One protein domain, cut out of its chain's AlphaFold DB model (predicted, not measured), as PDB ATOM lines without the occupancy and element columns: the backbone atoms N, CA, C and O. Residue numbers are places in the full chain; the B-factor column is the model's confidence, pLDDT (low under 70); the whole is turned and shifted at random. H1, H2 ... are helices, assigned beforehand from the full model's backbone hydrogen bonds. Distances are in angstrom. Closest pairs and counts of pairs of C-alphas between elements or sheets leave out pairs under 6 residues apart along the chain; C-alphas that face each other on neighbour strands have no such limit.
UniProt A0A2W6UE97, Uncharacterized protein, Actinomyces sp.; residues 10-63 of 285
ATOM      1  N   VAL A  10     157.751 163.322 203.320       73.38
ATOM      2  CA  VAL A  10     158.332 164.594 202.854       73.38
ATOM      3  C   VAL A  10     157.313 165.427 202.074       73.38
ATOM      4  O   VAL A  10     157.228 166.636 202.275       73.38
ATOM      5  N   GLU A  11     156.517 164.797 201.208       76.69
ATOM      6  CA  GLU A  11     155.443 165.474 200.473       76.69
ATOM      7  C   GLU A  11     154.319 165.922 201.411       76.69
ATOM      8  O   GLU A  11     153.838 167.042 201.271       76.69
ATOM      9  N   CYS A  12     153.969 165.112 202.416       74.94
ATOM     10  CA  CYS A  12     153.008 165.504 203.450       74.94
ATOM     11  C   CYS A  12     153.481 166.739 204.233       74.94
ATOM     12  O   CYS A  12     152.708 167.674 204.421       74.94
ATOM     13  N   LYS A  13     154.759 166.792 204.641       76.38
ATOM     14  CA  LYS A  13     155.313 167.984 205.301       76.38
ATOM     15  C   LYS A  13     155.304 169.203 204.381       76.38
ATOM     16  O   LYS A  13     154.866 170.272 204.789       76.38
ATOM     17  N   LYS A  14     155.758 169.043 203.139       78.69
ATOM     18  CA  LYS A  14     155.816 170.144 202.173       78.69
ATOM     19  C   LYS A  14     154.433 170.739 201.903       78.69
ATOM     20  O   LYS A  14     154.302 171.954 201.816       78.69
ATOM     21  N   GLU A  15     153.409 169.896 201.799       80.69
ATOM     22  CA  GLU A  15     152.020 170.333 201.639       80.69
ATOM     23  C   GLU A  15     151.526 171.115 202.870       80.69
ATOM     24  O   GLU A  15     150.861 172.136 202.714       80.69
ATOM     25  N   MET A  16     151.890 170.689 204.088       77.31
ATOM     26  CA  MET A  16     151.555 171.411 205.324       77.31
ATOM     27  C   MET A  16     152.260 172.766 205.448       77.31
ATOM     28  O   MET A  16     151.632 173.730 205.883       77.31
ATOM     29  N   ASP A  17     153.537 172.846 205.067       79.44
ATOM     30  CA  ASP A  17     154.318 174.087 205.120       79.44
ATOM     31  C   ASP A  17     153.800 175.114 204.092       79.44
ATOM     32  O   ASP A  17     153.792 176.317 204.352       79.44
ATOM     33  N   LEU A  18     153.341 174.644 202.926       80.62
ATOM     34  CA  LEU A  18     152.790 175.495 201.865       80.62
ATOM     35  C   LEU A  18     151.331 175.898 202.112       80.62
ATOM     36  O   LEU A  18     150.931 177.000 201.734       80.62
ATOM     37  N   PHE A  19     150.536 175.023 202.731       78.75
ATOM     38  CA  PHE A  19     149.110 175.237 202.972       78.75
ATOM     39  C   PHE A  19     148.746 174.943 204.433       78.75
ATOM     40  O   PHE A  19     148.155 173.896 204.719       78.75
ATOM     41  N   PRO A  20     149.048 175.865 205.363       75.00
ATOM     42  CA  PRO A  20     148.661 175.711 206.758       75.00
ATOM     43  C   PRO A  20     147.130 175.687 206.885       75.00
ATOM     44  O   PRO A  20     146.432 176.566 206.377       75.00
ATOM     45  N   ARG A  21     146.602 174.647 207.537       76.31
ATOM     46  CA  ARG A  21     145.165 174.416 207.766       76.31
ATOM     47  C   ARG A  21     144.925 174.064 209.229       76.31
ATOM     48  O   ARG A  21     145.781 173.440 209.853       76.31
ATOM     49  N   ASP A  22     143.737 174.388 209.726       77.88
ATOM     50  CA  ASP A  22     143.278 173.933 211.041       77.88
ATOM     51  C   ASP A  22     143.145 172.398 211.082       77.88
ATOM     52  O   ASP A  22     142.789 171.767 210.080       77.88
ATOM     53  N   GLU A  23     143.403 171.786 212.245       67.25
ATOM     54  CA  GLU A  23     143.421 170.319 212.445       67.25
ATOM     55  C   GLU A  23     142.123 169.610 212.018       67.25
ATOM     56  O   GLU A  23     142.146 168.467 211.543       67.25
ATOM     57  N   GLU A  24     140.994 170.310 212.121       73.69
ATOM     58  CA  GLU A  24     139.669 169.813 211.740       73.69
ATOM     59  C   GLU A  24     139.455 169.767 210.217       73.69
ATOM     60  O   GLU A  24     138.607 169.020 209.733       73.69
ATOM     61  N   LEU A  25     140.247 170.522 209.446       78.62
ATOM     62  CA  LEU A  25     140.151 170.640 207.984       78.62
ATOM     63  C   LEU A  25     141.241 169.849 207.244       78.62
ATOM     64  O   LEU A  25     141.323 169.884 206.010       78.62
ATOM     65  N   LEU A  26     142.088 169.137 207.988       80.25
ATOM     66  CA  LEU A  26     143.126 168.275 207.441       80.25
ATOM     67  C   LEU A  26     142.512 166.982 206.876       80.25
ATOM     68  O   LEU A  26     141.850 166.248 207.612       80.25
ATOM     69  N   PRO A  27     142.744 166.665 205.587       82.12
ATOM     70  CA  PRO A  27     142.400 165.360 205.038       82.12
ATOM     71  C   PRO A  27     143.092 164.242 205.823       82.12
ATOM     72  O   PRO A  27     144.256 164.383 206.200       82.12
ATOM     73  N   ASP A  28     142.409 163.111 206.009       81.75
ATOM     74  CA  ASP A  28     142.895 162.023 206.871       81.75
ATOM     75  C   ASP A  28     144.293 161.514 206.476       81.75
ATOM     76  O   ASP A  28     145.131 161.283 207.343       81.75
ATOM     77  N   TRP A  29     144.594 161.441 205.173       80.81
ATOM     78  CA  TRP A  29     145.912 161.032 204.669       80.81
ATOM     79  C   TRP A  29     147.041 162.001 205.057       80.81
ATOM     80  O   TRP A  29     148.176 161.580 205.277       80.81
ATOM     81  N   LEU A  30     146.739 163.300 205.151       81.94
ATOM     82  CA  LEU A  30     147.705 164.337 205.507       81.94
ATOM     83  C   LEU A  30     147.885 164.397 207.030       81.94
ATOM     84  O   LEU A  30     149.000 164.593 207.503       81.94
ATOM     85  N   ARG A  31     146.814 164.133 207.795       81.25
ATOM     86  CA  ARG A  31     146.868 163.977 209.258       81.25
ATOM     87  C   ARG A  31     147.749 162.789 209.658       81.25
ATOM     88  O   ARG A  31     148.653 162.948 210.474       81.25
ATOM     89  N   GLU A  32     147.539 161.633 209.032       82.06
ATOM     90  CA  GLU A  32     148.337 160.422 209.268       82.06
ATOM     91  C   GLU A  32     149.802 160.614 208.837       82.06
ATOM     92  O   GLU A  32     150.729 160.229 209.552       82.06
ATOM     93  N   GLY A  33     150.040 161.289 207.706       81.75
ATOM     94  CA  GLY A  33     151.386 161.660 207.262       81.75
ATOM     95  C   GLY A  33     152.108 162.615 208.220       81.75
ATOM     96  O   GLY A  33     153.304 162.454 208.459       81.75
ATOM     97  N   ALA A  34     151.394 163.580 208.807       76.19
ATOM     98  CA  ALA A  34     151.940 164.535 209.769       76.19
ATOM     99  C   ALA A  34     152.335 163.871 211.094       76.19
ATOM    100  O   ALA A  34     153.396 164.158 211.648       76.19
ATOM    101  N   GLU A  35     151.492 162.972 211.599       80.06
ATOM    102  CA  GLU A  35     151.764 162.218 212.823       80.06
ATOM    103  C   GLU A  35     152.996 161.325 212.643       80.06
ATOM    104  O   GLU A  35     153.940 161.393 213.432       80.06
ATOM    105  N   ARG A  36     153.065 160.604 211.519       79.00
ATOM    106  CA  ARG A  36     154.234 159.798 211.158       79.00
ATOM    107  C   ARG A  36     155.492 160.631 210.942       79.00
ATOM    108  O   ARG A  36     156.560 160.219 211.377       79.00
ATOM    109  N   TRP A  37     155.398 161.821 210.346       75.25
ATOM    110  CA  TRP A  37     156.541 162.733 210.233       75.25
ATOM    111  C   TRP A  37     157.106 163.114 211.613       75.25
ATOM    112  O   TRP A  37     158.322 163.069 211.817       75.25
ATOM    113  N   ARG A  38     156.234 163.454 212.574       75.62
ATOM    114  CA  ARG A  38     156.638 163.817 213.945       75.62
ATOM    115  C   ARG A  38     157.309 162.662 214.682       75.62
ATOM    116  O   ARG A  38     158.237 162.906 215.447       75.62
ATOM    117  N   THR A  39     156.863 161.430 214.457       77.12
ATOM    118  CA  THR A  39     157.408 160.250 215.140       77.12
ATOM    119  C   THR A  39     158.647 159.675 214.448       77.12
ATOM    120  O   THR A  39     159.572 159.246 215.130       77.12
ATOM    121  N   GLU A  40     158.683 159.661 213.112       76.12
ATOM    122  CA  GLU A  40     159.699 158.937 212.330       76.12
ATOM    123  C   GLU A  40     160.847 159.837 211.838       76.12
ATOM    124  O   GLU A  40     161.978 159.367 211.747       76.12
ATOM    125  N   LEU A  41     160.593 161.115 211.513       65.94
ATOM    126  CA  LEU A  41     161.553 161.958 210.775       65.94
ATOM    127  C   LEU A  41     162.013 163.217 211.516       65.94
ATOM    128  O   LEU A  41     163.143 163.645 211.302       65.94
ATOM    129  N   VAL A  42     161.202 163.799 212.407       67.12
ATOM    130  CA  VAL A  42     161.639 164.931 213.255       67.12
ATOM    131  C   VAL A  42     162.879 164.596 214.100       67.12
ATOM    132  O   VAL A  42     163.783 165.430 214.130       67.12
ATOM    133  N   PRO A  43     162.991 163.407 214.726       66.50
ATOM    134  CA  PRO A  43     164.197 163.046 215.472       66.50
ATOM    135  C   PRO A  43     165.437 162.951 214.574       66.50
ATOM    136  O   PRO A  43     166.485 163.487 214.911       66.50
ATOM    137  N   VAL A  44     165.295 162.348 213.389       67.31
ATOM    138  CA  VAL A  44     166.396 162.175 212.426       67.31
ATOM    139  C   VAL A  44     166.861 163.521 211.866       67.31
ATOM    140  O   VAL A  44     168.057 163.778 211.785       67.31
ATOM    141  N   ALA A  45     165.926 164.410 211.526       61.38
ATOM    142  CA  ALA A  45     166.251 165.748 211.039       61.38
ATOM    143  C   ALA A  45     166.950 166.602 212.112       61.38
ATOM    144  O   ALA A  45     167.878 167.342 211.787       61.38
ATOM    145  N   ALA A  46     166.540 166.475 213.379       65.69
ATOM    146  CA  ALA A  46     167.184 167.157 214.499       65.69
ATOM    147  C   ALA A  46     168.616 166.647 214.736       65.69
ATOM    148  O   ALA A  46     169.522 167.454 214.951       65.69
ATOM    149  N   ASP A  47     168.839 165.333 214.633       67.62
ATOM    150  CA  ASP A  47     170.172 164.733 214.746       67.62
ATOM    151  C   ASP A  47     171.092 165.167 213.587       67.62
ATOM    152  O   ASP A  47     172.242 165.550 213.810       67.62
ATOM    153  N   GLU A  48     170.589 165.199 212.348       69.31
ATOM    154  CA  GLU A  48     171.355 165.664 211.182       69.31
ATOM    155  C   GLU A  48     171.711 167.158 211.251       69.31
ATOM    156  O   GLU A  48     172.794 167.570 210.822       69.31
ATOM    157  N   GLU A  49     170.810 167.989 211.776       66.38
ATOM    158  CA  GLU A  49     171.046 169.420 211.966       66.38
ATOM    159  C   GLU A  49     172.054 169.685 213.090       66.38
ATOM    160  O   GLU A  49     172.974 170.489 212.910       66.38
ATOM    161  N   ALA A  50     171.969 168.936 214.193       67.25
ATOM    162  CA  ALA A  50     172.959 168.972 215.264       67.25
ATOM    163  C   ALA A  50     174.351 168.545 214.766       67.25
ATOM    164  O   ALA A  50     175.344 169.225 215.034       67.25
ATOM    165  N   GLU A  51     174.444 167.471 213.976       68.69
ATOM    166  CA  GLU A  51     175.708 167.059 213.364       68.69
ATOM    167  C   GLU A  51     176.270 168.114 212.399       68.69
ATOM    168  O   GLU A  51     177.487 168.316 212.329       68.69
ATOM    169  N   ARG A  52     175.406 168.786 211.630       67.25
ATOM    170  CA  ARG A  52     175.816 169.850 210.705       67.25
ATOM    171  C   ARG A  52     176.394 171.046 211.463       67.25
ATOM    172  O   ARG A  52     177.479 171.502 211.100       67.25
ATOM    173  N   ALA A  53     175.738 171.477 212.539       65.75
ATOM    174  CA  ALA A  53     176.215 172.560 213.396       65.75
ATOM    175  C   ALA A  53     177.574 172.230 214.042       65.75
ATOM    176  O   ALA A  53     178.482 173.060 214.043       65.75
ATOM    177  N   VAL A  54     177.768 170.991 214.515       73.00
ATOM    178  CA  VAL A  54     179.062 170.541 215.066       73.00
ATOM    179  C   VAL A  54     180.169 170.585 214.006       73.00
ATOM    180  O   VAL A  54     181.254 171.106 214.276       73.00
ATOM    181  N   ARG A  55     179.902 170.105 212.782       59.22
ATOM    182  CA  ARG A  55     180.872 170.147 211.670       59.22
ATOM    183  C   ARG A  55     181.224 171.574 211.250       59.22
ATOM    184  O   ARG A  55     182.364 171.833 210.866       59.22
ATOM    185  N   GLU A  56     180.269 172.495 211.304       59.44
ATOM    186  CA  GLU A  56     180.485 173.903 210.972       59.44
ATOM    187  C   GLU A  56     181.362 174.606 212.016       59.44
ATOM    188  O   GLU A  56     182.342 175.261 211.654       59.44
ATOM    189  N   VAL A  57     181.098 174.373 213.305       67.44
ATOM    190  CA  VAL A  57     181.936 174.867 214.410       67.44
ATOM    191  C   VAL A  57     183.356 174.303 214.321       67.44
ATOM    192  O   VAL A  57     184.335 175.036 214.482       67.44
ATOM    193  N   GLU A  58     183.501 173.012 214.022       54.78
ATOM    194  CA  GLU A  58     184.812 172.383 213.858       54.78
ATOM    195  C   GLU A  58     185.568 172.941 212.642       54.78
ATOM    196  O   GLU A  58     186.760 173.240 212.737       54.78
ATOM    197  N   ARG A  59     184.875 173.189 211.523       42.75
ATOM    198  CA  ARG A  59     185.456 173.851 210.347       42.75
ATOM    199  C   ARG A  59     185.912 175.277 210.668       42.75
ATOM    200  O   ARG A  59     187.034 175.633 210.309       42.75
ATOM    201  N   ALA A  60     185.096 176.073 211.358       46.88
ATOM    202  CA  ALA A  60     185.458 177.430 211.770       46.88
ATOM    203  C   ALA A  60     186.694 177.433 212.685       46.88
ATOM    204  O   ALA A  60     187.621 178.221 212.486       46.88
ATOM    205  N   ARG A  61     186.767 176.482 213.626       49.78
ATOM    206  CA  ARG A  61     187.933 176.286 214.499       49.78
ATOM    207  C   ARG A  61     189.193 175.911 213.717       49.78
ATOM    208  O   ARG A  61     190.267 176.421 214.022       49.78
ATOM    209  N   LEU A  62     189.088 175.037 212.715       39.00
ATOM    210  CA  LEU A  62     190.225 174.667 211.865       39.00
ATOM    211  C   LEU A  62     190.727 175.859 211.038       39.00
ATOM    212  O   LEU A  62     191.935 176.063 210.949       39.00
ATOM    213  N   VAL A  63     189.820 176.680 210.499       41.44
ATOM    214  CA  VAL A  63     190.172 177.915 209.779       41.44
ATOM    215  C   VAL A  63     190.891 178.907 210.699       41.44
ATOM    216  O   VAL A  63     191.918 179.459 210.310       41.44
TER     217      VAL A  63
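What this domain is: This is residues 10 to 63 of the 285 residues of an uncharacterized protein of Actinomyces sp. (UniProt A0A2W6UE97). One long helix, H3, sticks out as an arm from a small head in which H1 packs crosswise on H2. H2 and H3 follow each other as a wide, open V, and the stretch between H1 and H2 loops round at the far end of the head from H3. The printed part has 54 residues with three named helices, H1, H2 and H3 along the chain, and no named strand; the class is all helix. The whole is extended, with a radius of gyration of the C-alphas of 16.1 A and spans of 50 by 20 by 15 A, the arm H3 making much of the length.

Where its parts are: H3, residues 42 to 63, is the longest helix, 31.5 A from C-alpha 42 at (161.639, 164.931, 213.255) to C-alpha 63 at (190.172, 177.915, 209.779). H2, residues 28 to 40, measures 17.9 A. H1, residues 10 to 18, measures 12.3 A and begins with C-alpha 10 at (158.332, 164.594, 202.854).

How they stand to each other: H3 stands free over residues 42 to 63 and touches no helix. H2 and H3 meet only through their link, a tight one of 1 residue, Leu 41. H1 and H3 are apart. H1 and H2 touch; their closest C-alphas are those of Cys 12 and Gly 33, 5.7 A apart. They run opposite ways at a steep tilt of 69.7 degrees, only just short of about perpendicular. In H1, H2 and H3 every O i to N i+4 pair is within hydrogen-bond range.

The domain as a whole: The two C-alphas farthest apart, those of Glu 24 and Val 63, are 51.2 A apart. The printed part has no cut and no long link; the link from H1 to H2, 9 residues, is short. Residues 17 to 22 also stand free. The mean pLDDT of the printed part is 70.7, and it is under 70 at residue 23, residues 41 to 53 and residues 55 to 63.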